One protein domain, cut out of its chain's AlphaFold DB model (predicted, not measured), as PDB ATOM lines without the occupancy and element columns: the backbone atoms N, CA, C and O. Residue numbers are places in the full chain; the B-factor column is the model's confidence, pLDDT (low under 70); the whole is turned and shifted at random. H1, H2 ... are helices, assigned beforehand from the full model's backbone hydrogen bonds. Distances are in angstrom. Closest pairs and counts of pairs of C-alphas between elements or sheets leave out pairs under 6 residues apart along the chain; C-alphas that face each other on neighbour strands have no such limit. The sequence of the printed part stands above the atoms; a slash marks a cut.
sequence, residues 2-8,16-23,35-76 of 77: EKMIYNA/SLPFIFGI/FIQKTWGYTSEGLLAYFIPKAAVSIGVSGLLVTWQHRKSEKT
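This is residues 2 to 8, 16 to 23 and 35 to 76 of the 77 residues of an uncharacterized protein of Jeotgalibacillus malaysiensis (UniProt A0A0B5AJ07). Two helices, H3 and the longer H4, meet at their ends in a wide V, with short H1 packed on H4 and short H2 on H3; residues 68 to 76 stick out. The 57 printed residues hold four named helices, H1 to H4 in chain order, and no named strand: all helix. The whole is a rod of 50 by 21 by 20 A, only just extended, close to loose, with a radius of gyration of the C-alphas of 15.7 A.

H1, residues 2 to 8, touches residues 55 to 66 alone of H4, residues 51 to 74, at a steep tilt of 49 degrees, opposite ways; the closest C-alphas, of Ala 8 and Ser 58, are 4.8 A apart. H2, residues 16 to 20, touches residues 42 to 47 alone of H3, residues 35 to 48; the closest C-alphas, of Ile 20 and Gly 46, are 4.1 A apart. H3 and H4 meet only through their link. H1 is apart from H2 and H3. In H1, H2, H3 and H4 every O i to N i+4 pair is within hydrogen-bond range.

H1 begins at C-alpha 2 (-37.106, 32.528, -22.047). H3 measures 20.0 A and H4 35.1 A, ending at C-alpha 74 (-20.597, 41.123, -15.730).

Residues 9 to 15 and 24 to 34 are not printed, with C-alpha gaps of 12.3 A and 18.3 A. The H3 to H4 link is tight. No printed residue has pLDDT under 70.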
ATOM      1  N   GLU A   2     -36.505  31.929 -20.834       89.31
ATOM      2  CA  GLU A   2     -37.106  32.528 -22.047       89.31
ATOM      3  C   GLU A   2     -36.096  32.858 -23.159       89.31
ATOM      4  O   GLU A   2     -36.263  32.418 -24.292       89.31
ATOM      5  N   LYS A   3     -34.986  33.540 -22.825       90.12
ATOM      6  CA  LYS A   3     -33.914  33.865 -23.790       90.12
ATOM      7  C   LYS A   3     -33.316  32.627 -24.465       90.12
ATOM      8  O   LYS A   3     -32.948  32.679 -25.631       90.12
ATOM      9  N   MET A   4     -33.229  31.516 -23.735       92.25
ATOM     10  CA  MET A   4     -32.702  30.257 -24.260       92.25
ATOM     11  C   MET A   4     -33.685  29.625 -25.252       92.25
ATOM     12  O   MET A   4     -33.302  29.196 -26.329       92.25
ATOM     13  N   ILE A   5     -34.978  29.626 -24.930       94.81
ATOM     14  CA  ILE A   5     -36.003  29.096 -25.838       94.81
ATOM     15  C   ILE A   5     -36.040  29.921 -27.130       94.81
ATOM     16  O   ILE A   5     -36.000  29.355 -28.219       94.81
ATOM     17  N   TYR A   6     -36.037  31.252 -27.019       95.94
ATOM     18  CA  TYR A   6     -36.033  32.141 -28.180       95.94
ATOM     19  C   TYR A   6     -34.805  31.927 -29.078       95.94
ATOM     20  O   TYR A   6     -34.945  31.731 -30.284       95.94
ATOM     21  N   ASN A   7     -33.603  31.901 -28.491       96.00
ATOM     22  CA  ASN A   7     -32.366  31.682 -29.239       96.00
ATOM     23  C   ASN A   7     -32.339  30.299 -29.909       96.00
ATOM     24  O   ASN A   7     -31.854  30.182 -31.036       96.00
ATOM     25  N   ALA A   8     -32.869  29.264 -29.248       96.50
ATOM     26  CA  ALA A   8     -32.969  27.927 -29.823       96.50
ATOM     27  C   ALA A   8     -33.930  27.900 -31.020       96.50
ATOM     28  O   ALA A   8     -33.560  27.397 -32.077       96.50
ATOM     29  N   SER A  16     -32.871  25.729 -40.850       96.31
ATOM     30  CA  SER A  16     -33.898  25.187 -41.743       96.31
ATOM     31  C   SER A  16     -34.001  25.946 -43.067       96.31
ATOM     32  O   SER A  16     -34.502  25.376 -44.030       96.31
ATOM     33  N   LEU A  17     -33.504  27.188 -43.152       95.62
ATOM     34  CA  LEU A  17     -33.624  28.021 -44.355       95.62
ATOM     35  C   LEU A  17     -33.098  27.349 -45.632       95.62
ATOM     36  O   LEU A  17     -33.836  27.366 -46.614       95.62
ATOM     37  N   PRO A  18     -31.901  26.726 -45.662       94.12
ATOM     38  CA  PRO A  18     -31.420  26.076 -46.879       94.12
ATOM     39  C   PRO A  18     -32.412  25.035 -47.400       94.12
ATOM     40  O   PRO A  18     -32.729  25.019 -48.584       94.12
ATOM     41  N   PHE A  19     -32.974  24.230 -46.500       93.19
ATOM     42  CA  PHE A  19     -33.942  23.199 -46.852       93.19
ATOM     43  C   PHE A  19     -35.282  23.799 -47.293       93.19
ATOM     44  O   PHE A  19     -35.828  23.376 -48.302       93.19
ATOM     45  N   ILE A  20     -35.768  24.845 -46.617       95.19
ATOM     46  CA  ILE A  20     -36.984  25.571 -47.026       95.19
ATOM     47  C   ILE A  20     -36.837  26.143 -48.445       95.19
ATOM     48  O   ILE A  20     -37.801  26.172 -49.204       95.19
ATOM     49  N   PHE A  21     -35.631  26.557 -48.837       93.31
ATOM     50  CA  PHE A  21     -35.342  27.020 -50.196       93.31
ATOM     51  C   PHE A  21     -35.002  25.891 -51.187       93.31
ATOM     52  O   PHE A  21     -34.569  26.176 -52.302       93.31
ATOM     53  N   GLY A  22     -35.200  24.622 -50.814       86.69
ATOM     54  CA  GLY A  22     -34.958  23.466 -51.683       86.69
ATOM     55  C   GLY A  22     -33.475  23.162 -51.921       86.69
ATOM     56  O   GLY A  22     -33.116  22.509 -52.899       86.69
ATOM     57  N   ILE A  23     -32.572  23.636 -51.057       88.38
ATOM     58  CA  ILE A  23     -31.151  23.301 -51.159       88.38
ATOM     59  C   ILE A  23     -30.955  21.869 -50.656       88.38
ATOM     60  O   ILE A  23     -31.162  21.570 -49.480       88.38
ATOM     61  N   PHE A  35     -49.320  27.854 -55.993       95.44
ATOM     62  CA  PHE A  35     -48.166  28.484 -55.348       95.44
ATOM     63  C   PHE A  35     -48.186  28.329 -53.819       95.44
ATOM     64  O   PHE A  35     -47.164  28.002 -53.229       95.44
ATOM     65  N   ILE A  36     -49.354  28.491 -53.188       96.44
ATOM     66  CA  ILE A  36     -49.513  28.369 -51.729       96.44
ATOM     67  C   ILE A  36     -49.234  26.936 -51.256       96.44
ATOM     68  O   ILE A  36     -48.591  26.735 -50.231       96.44
ATOM     69  N   GLN A  37     -49.680  25.928 -52.009       95.62
ATOM     70  CA  GLN A  37     -49.369  24.531 -51.690       95.62
ATOM     71  C   GLN A  37     -47.868  24.256 -51.816       95.62
ATOM     72  O   GLN A  37     -47.296  23.591 -50.952       95.62
ATOM     73  N   LYS A  38     -47.223  24.824 -52.844       94.69
ATOM     74  CA  LYS A  38     -45.778  24.697 -53.050       94.69
ATOM     75  C   LYS A  38     -44.983  25.317 -51.905       94.69
ATOM     76  O   LYS A  38     -44.106  24.664 -51.344       94.69
ATOM     77  N   THR A  39     -45.303  26.553 -51.526       94.12
ATOM     78  CA  THR A  39     -44.623  27.236 -50.416       94.12
ATOM     79  C   THR A  39     -44.850  26.525 -49.089       94.12
ATOM     80  O   THR A  39     -43.900  26.380 -48.318       94.12
ATOM     81  N   TRP A  40     -46.067  26.035 -48.833       95.88
ATOM     82  CA  TRP A  40     -46.364  25.274 -47.625       95.88
ATOM     83  C   TRP A  40     -45.537  23.992 -47.543       95.88
ATOM     84  O   TRP A  40     -44.879  23.780 -46.528       95.88
ATOM     85  N   GLY A  41     -45.496  23.186 -48.610       95.12
ATOM     86  CA  GLY A  41     -44.725  21.940 -48.589       95.12
ATOM     87  C   GLY A  41     -43.220  22.169 -48.485       95.12
ATOM     88  O   GLY A  41     -42.576  21.523 -47.670       95.12
ATOM     89  N   TYR A  42     -42.653  23.146 -49.204       95.50
ATOM     90  CA  TYR A  42     -41.241  23.503 -49.015       95.50
ATOM     91  C   TYR A  42     -40.945  23.950 -47.579       95.50
ATOM     92  O   TYR A  42     -39.942  23.544 -46.996       95.50
ATOM     93  N   THR A  43     -41.841  24.735 -46.975       95.81
ATOM     94  CA  THR A  43     -41.683  25.192 -45.590       95.81
ATOM     95  C   THR A  43     -41.756  24.026 -44.604       95.81
ATOM     96  O   THR A  43     -40.879  23.900 -43.750       95.81
ATOM     97  N   SER A  44     -42.764  23.155 -44.710       95.75
ATOM     98  CA  SER A  44     -42.941  22.029 -43.789       95.75
ATOM     99  C   SER A  44     -41.832  20.992 -43.933       95.75
ATOM    100  O   SER A  44     -41.237  20.598 -42.930       95.75
ATOM    101  N   GLU A  45     -41.503  20.601 -45.165       94.69
ATOM    102  CA  GLU A  45     -40.415  19.658 -45.437       94.69
ATOM    103  C   GLU A  45     -39.077  20.240 -44.987       94.69
ATOM    104  O   GLU A  45     -38.313  19.574 -44.295       94.69
ATOM    105  N   GLY A  46     -38.816  21.518 -45.272       94.94
ATOM    106  CA  GLY A  46     -37.569  22.161 -44.880       94.94
ATOM    107  C   GLY A  46     -37.403  22.275 -43.365       94.94
ATOM    108  O   GLY A  46     -36.301  22.105 -42.829       94.94
ATOM    109  N   LEU A  47     -38.503  22.498 -42.641       96.12
ATOM    110  CA  LEU A  47     -38.515  22.478 -41.182       96.12
ATOM    111  C   LEU A  47     -38.284  21.070 -40.628       96.12
ATOM    112  O   LEU A  47     -37.504  20.942 -39.684       96.12
ATOM    113  N   LEU A  48     -38.887  20.025 -41.198       95.38
ATOM    114  CA  LEU A  48     -38.792  18.648 -40.692       95.38
ATOM    115  C   LEU A  48     -37.513  17.912 -41.121       95.38
ATOM    116  O   LEU A  48     -37.025  17.047 -40.389       95.38
ATOM    117  N   ALA A  49     -36.930  18.279 -42.261       93.81
ATOM    118  CA  ALA A  49     -35.702  17.687 -42.774       93.81
ATOM    119  C   ALA A  49     -34.585  17.790 -41.731       93.81
ATOM    120  O   ALA A  49     -34.270  18.883 -41.262       93.81
ATOM    121  N   TYR A  50     -33.978  16.659 -41.363       94.38
ATOM    122  CA  TYR A  50     -32.921  16.602 -40.348       94.38
ATOM    123  C   TYR A  50     -33.333  17.222 -38.995       94.38
ATOM    124  O   TYR A  50     -32.516  17.848 -38.317       94.38
ATOM    125  N   PHE A  51     -34.596  17.049 -38.583       95.00
ATOM    126  CA  PHE A  51     -35.140  17.603 -37.335       95.00
ATOM    127  C   PHE A  51     -34.241  17.344 -36.114       95.00
ATOM    128  O   PHE A  51     -33.853  18.288 -35.428       95.00
ATOM    129  N   ILE A  52     -33.861  16.084 -35.871       97.25
ATOM    130  CA  ILE A  52     -33.081  15.681 -34.686       97.25
ATOM    131  C   ILE A  52     -31.739  16.429 -34.589       97.25
ATOM    132  O   ILE A  52     -31.513  17.102 -33.579       97.25
ATOM    133  N   PRO A  53     -30.837  16.370 -35.592       96.56
ATOM    134  CA  PRO A  53     -29.557  17.067 -35.496       96.56
ATOM    135  C   PRO A  53     -29.724  18.591 -35.454       96.56
ATOM    136  O   PRO A  53     -29.031  19.242 -34.674       96.56
ATOM    137  N   LYS A  54     -30.670  19.181 -36.203       96.56
ATOM    138  CA  LYS A  54     -30.929  20.630 -36.123       96.56
ATOM    139  C   LYS A  54     -31.398  21.046 -34.730       96.56
ATOM    140  O   LYS A  54     -30.935  22.065 -34.215       96.56
ATOM    141  N   ALA A  55     -32.278  20.266 -34.102       97.50
ATOM    142  CA  ALA A  55     -32.756  20.525 -32.747       97.50
ATOM    143  C   ALA A  55     -31.605  20.459 -31.731       97.50
ATOM    144  O   ALA A  55     -31.437  21.388 -30.940       97.50
ATOM    145  N   ALA A  56     -30.760  19.425 -31.808       97.94
ATOM    146  CA  ALA A  56     -29.594  19.280 -30.937       97.94
ATOM    147  C   ALA A  56     -28.617  20.463 -31.071       97.94
ATOM    148  O   ALA A  56     -28.221  21.058 -30.065       97.94
ATOM    149  N   VAL A  57     -28.282  20.858 -32.305       97.94
ATOM    150  CA  VAL A  57     -27.407  22.011 -32.574       97.94
ATOM    151  C   VAL A  57     -28.026  23.301 -32.040       97.94
ATOM    152  O   VAL A  57     -27.342  24.083 -31.384       97.94
ATOM    153  N   SER A  58     -29.322  23.514 -32.261       97.75
ATOM    154  CA  SER A  58     -30.015  24.738 -31.844       97.75
ATOM    155  C   SER A  58     -30.041  24.910 -30.325       97.75
ATOM    156  O   SER A  58     -29.806  26.011 -29.821       97.75
ATOM    157  N   ILE A  59     -30.264  23.821 -29.583       96.94
ATOM    158  CA  ILE A  59     -30.201  23.819 -28.116       96.94
ATOM    159  C   ILE A  59     -28.771  24.126 -27.647       96.94
ATOM    160  O   ILE A  59     -28.581  24.988 -26.785       96.94
ATOM    161  N   GLY A  60     -27.763  23.475 -28.240       96.75
ATOM    162  CA  GLY A  60     -26.354  23.694 -27.902       96.75
ATOM    163  C   GLY A  60     -25.898  25.135 -28.145       96.75
ATOM    164  O   GLY A  60     -25.381  25.786 -27.236       96.75
ATOM    165  N   VAL A  61     -26.156  25.669 -29.343       96.44
ATOM    166  CA  VAL A  61     -25.849  27.061 -29.714       96.44
ATOM    167  C   VAL A  61     -26.549  28.035 -28.776       96.44
ATOM    168  O   VAL A  61     -25.925  28.972 -28.280       96.44
ATOM    169  N   SER A  62     -27.821  27.796 -28.460       95.94
ATOM    170  CA  SER A  62     -28.544  28.648 -27.523       95.94
ATOM    171  C   SER A  62     -27.913  28.664 -26.127       95.94
ATOM    172  O   SER A  62     -27.840  29.729 -25.507       95.94
ATOM    173  N   GLY A  63     -27.474  27.515 -25.608       94.12
ATOM    174  CA  GLY A  63     -26.783  27.446 -24.317       94.12
ATOM    175  C   GLY A  63     -25.491  28.270 -24.315       94.12
ATOM    176  O   GLY A  63     -25.238  29.050 -23.392       94.12
ATOM    177  N   LEU A  64     -24.710  28.174 -25.394       95.06
ATOM    178  CA  LEU A  64     -23.491  28.965 -25.580       95.06
ATOM    179  C   LEU A  64     -23.782  30.471 -25.666       95.06
ATOM    180  O   LEU A  64     -23.101  31.271 -25.030       95.06
ATOM    181  N   LEU A  65     -24.826  30.872 -26.393       94.12
ATOM    182  CA  LEU A  65     -25.205  32.281 -26.512       94.12
ATOM    183  C   LEU A  65     -25.643  32.876 -25.173       94.12
ATOM    184  O   LEU A  65     -25.220  33.979 -24.827       94.12
ATOM    185  N   VAL A  66     -26.455  32.155 -24.396       93.56
ATOM    186  CA  VAL A  66     -26.917  32.630 -23.083       93.56
ATOM    187  C   VAL A  66     -25.746  32.784 -22.112       93.56
ATOM    188  O   VAL A  66     -25.637  33.809 -21.438       93.56
ATOM    189  N   THR A  67     -24.838  31.806 -22.064       92.44
ATOM    190  CA  THR A  67     -23.652  31.877 -21.193       92.44
ATOM    191  C   THR A  67     -22.699  32.999 -21.605       92.44
ATOM    192  O   THR A  67     -22.175  33.711 -20.745       92.44
ATOM    193  N   TRP A  68     -22.513  33.221 -22.907       93.12
ATOM    194  CA  TRP A  68     -21.724  34.337 -23.423       93.12
ATOM    195  C   TRP A  68     -22.340  35.698 -23.070       93.12
ATOM    196  O   TRP A  68     -21.630  36.590 -22.602       93.12
ATOM    197  N   GLN A  69     -23.660  35.851 -23.227       90.69
ATOM    198  CA  GLN A  69     -24.380  37.078 -22.868       90.69
ATOM    199  C   GLN A  69     -24.251  37.400 -21.374       90.69
ATOM    200  O   GLN A  69     -24.010  38.554 -21.030       90.69
ATOM    201  N   HIS A  70     -24.343  36.388 -20.507       89.94
ATOM    202  CA  HIS A  70     -24.167  36.556 -19.063       89.94
ATOM    203  C   HIS A  70     -22.758  37.048 -18.700       89.94
ATOM    204  O   HIS A  70     -22.598  38.026 -17.973       89.94
ATOM    205  N   ARG A  71     -21.715  36.421 -19.259       90.56
ATOM    206  CA  ARG A  71     -20.322  36.850 -19.032       90.56
ATOM    207  C   ARG A  71     -20.055  38.260 -19.548       90.56
ATOM    208  O   ARG A  71     -19.212  38.967 -19.007       90.56
ATOM    209  N   LYS A  72     -20.727  38.662 -20.629       89.50
ATOM    210  CA  LYS A  72     -20.585  40.007 -21.187       89.50
ATOM    211  C   LYS A  72     -21.181  41.063 -20.256       89.50
ATOM    212  O   LYS A  72     -20.541  42.093 -20.086       89.50
ATOM    213  N   SER A  73     -22.338  40.805 -19.638       87.31
ATOM    214  CA  SER A  73     -22.964  41.760 -18.711       87.31
ATOM    215  C   SER A  73     -22.137  42.010 -17.447       87.31
ATOM    216  O   SER A  73     -22.064  43.148 -16.996       87.31
ATOM    217  N   GLU A  74     -21.460  40.987 -16.917       82.62
ATOM    218  CA  GLU A  74     -20.597  41.123 -15.730       82.62
ATOM    219  C   GLU A  74     -19.384  42.029 -15.976       82.62
ATOM    220  O   GLU A  74     -18.951  42.729 -15.075       82.62
ATOM    221  N   LYS A  75     -18.837  42.046 -17.198       77.38
ATOM    222  CA  LYS A  75     -17.648  42.850 -17.537       77.38
ATOM    223  C   LYS A  75     -17.944  44.328 -17.801       77.38
ATOM    224  O   LYS A  75     -17.011  45.107 -17.962       77.38
ATOM    225  N   THR A  76     -19.214  44.692 -17.935       70.69
ATOM    226  CA  THR A  76     -19.668  46.062 -18.230       70.69
ATOM    227  C   THR A  76     -20.216  46.800 -17.007       70.69
ATOM    228  O   THR A  76     -20.714  47.911 -17.169       70.69
TER     229      THR A  76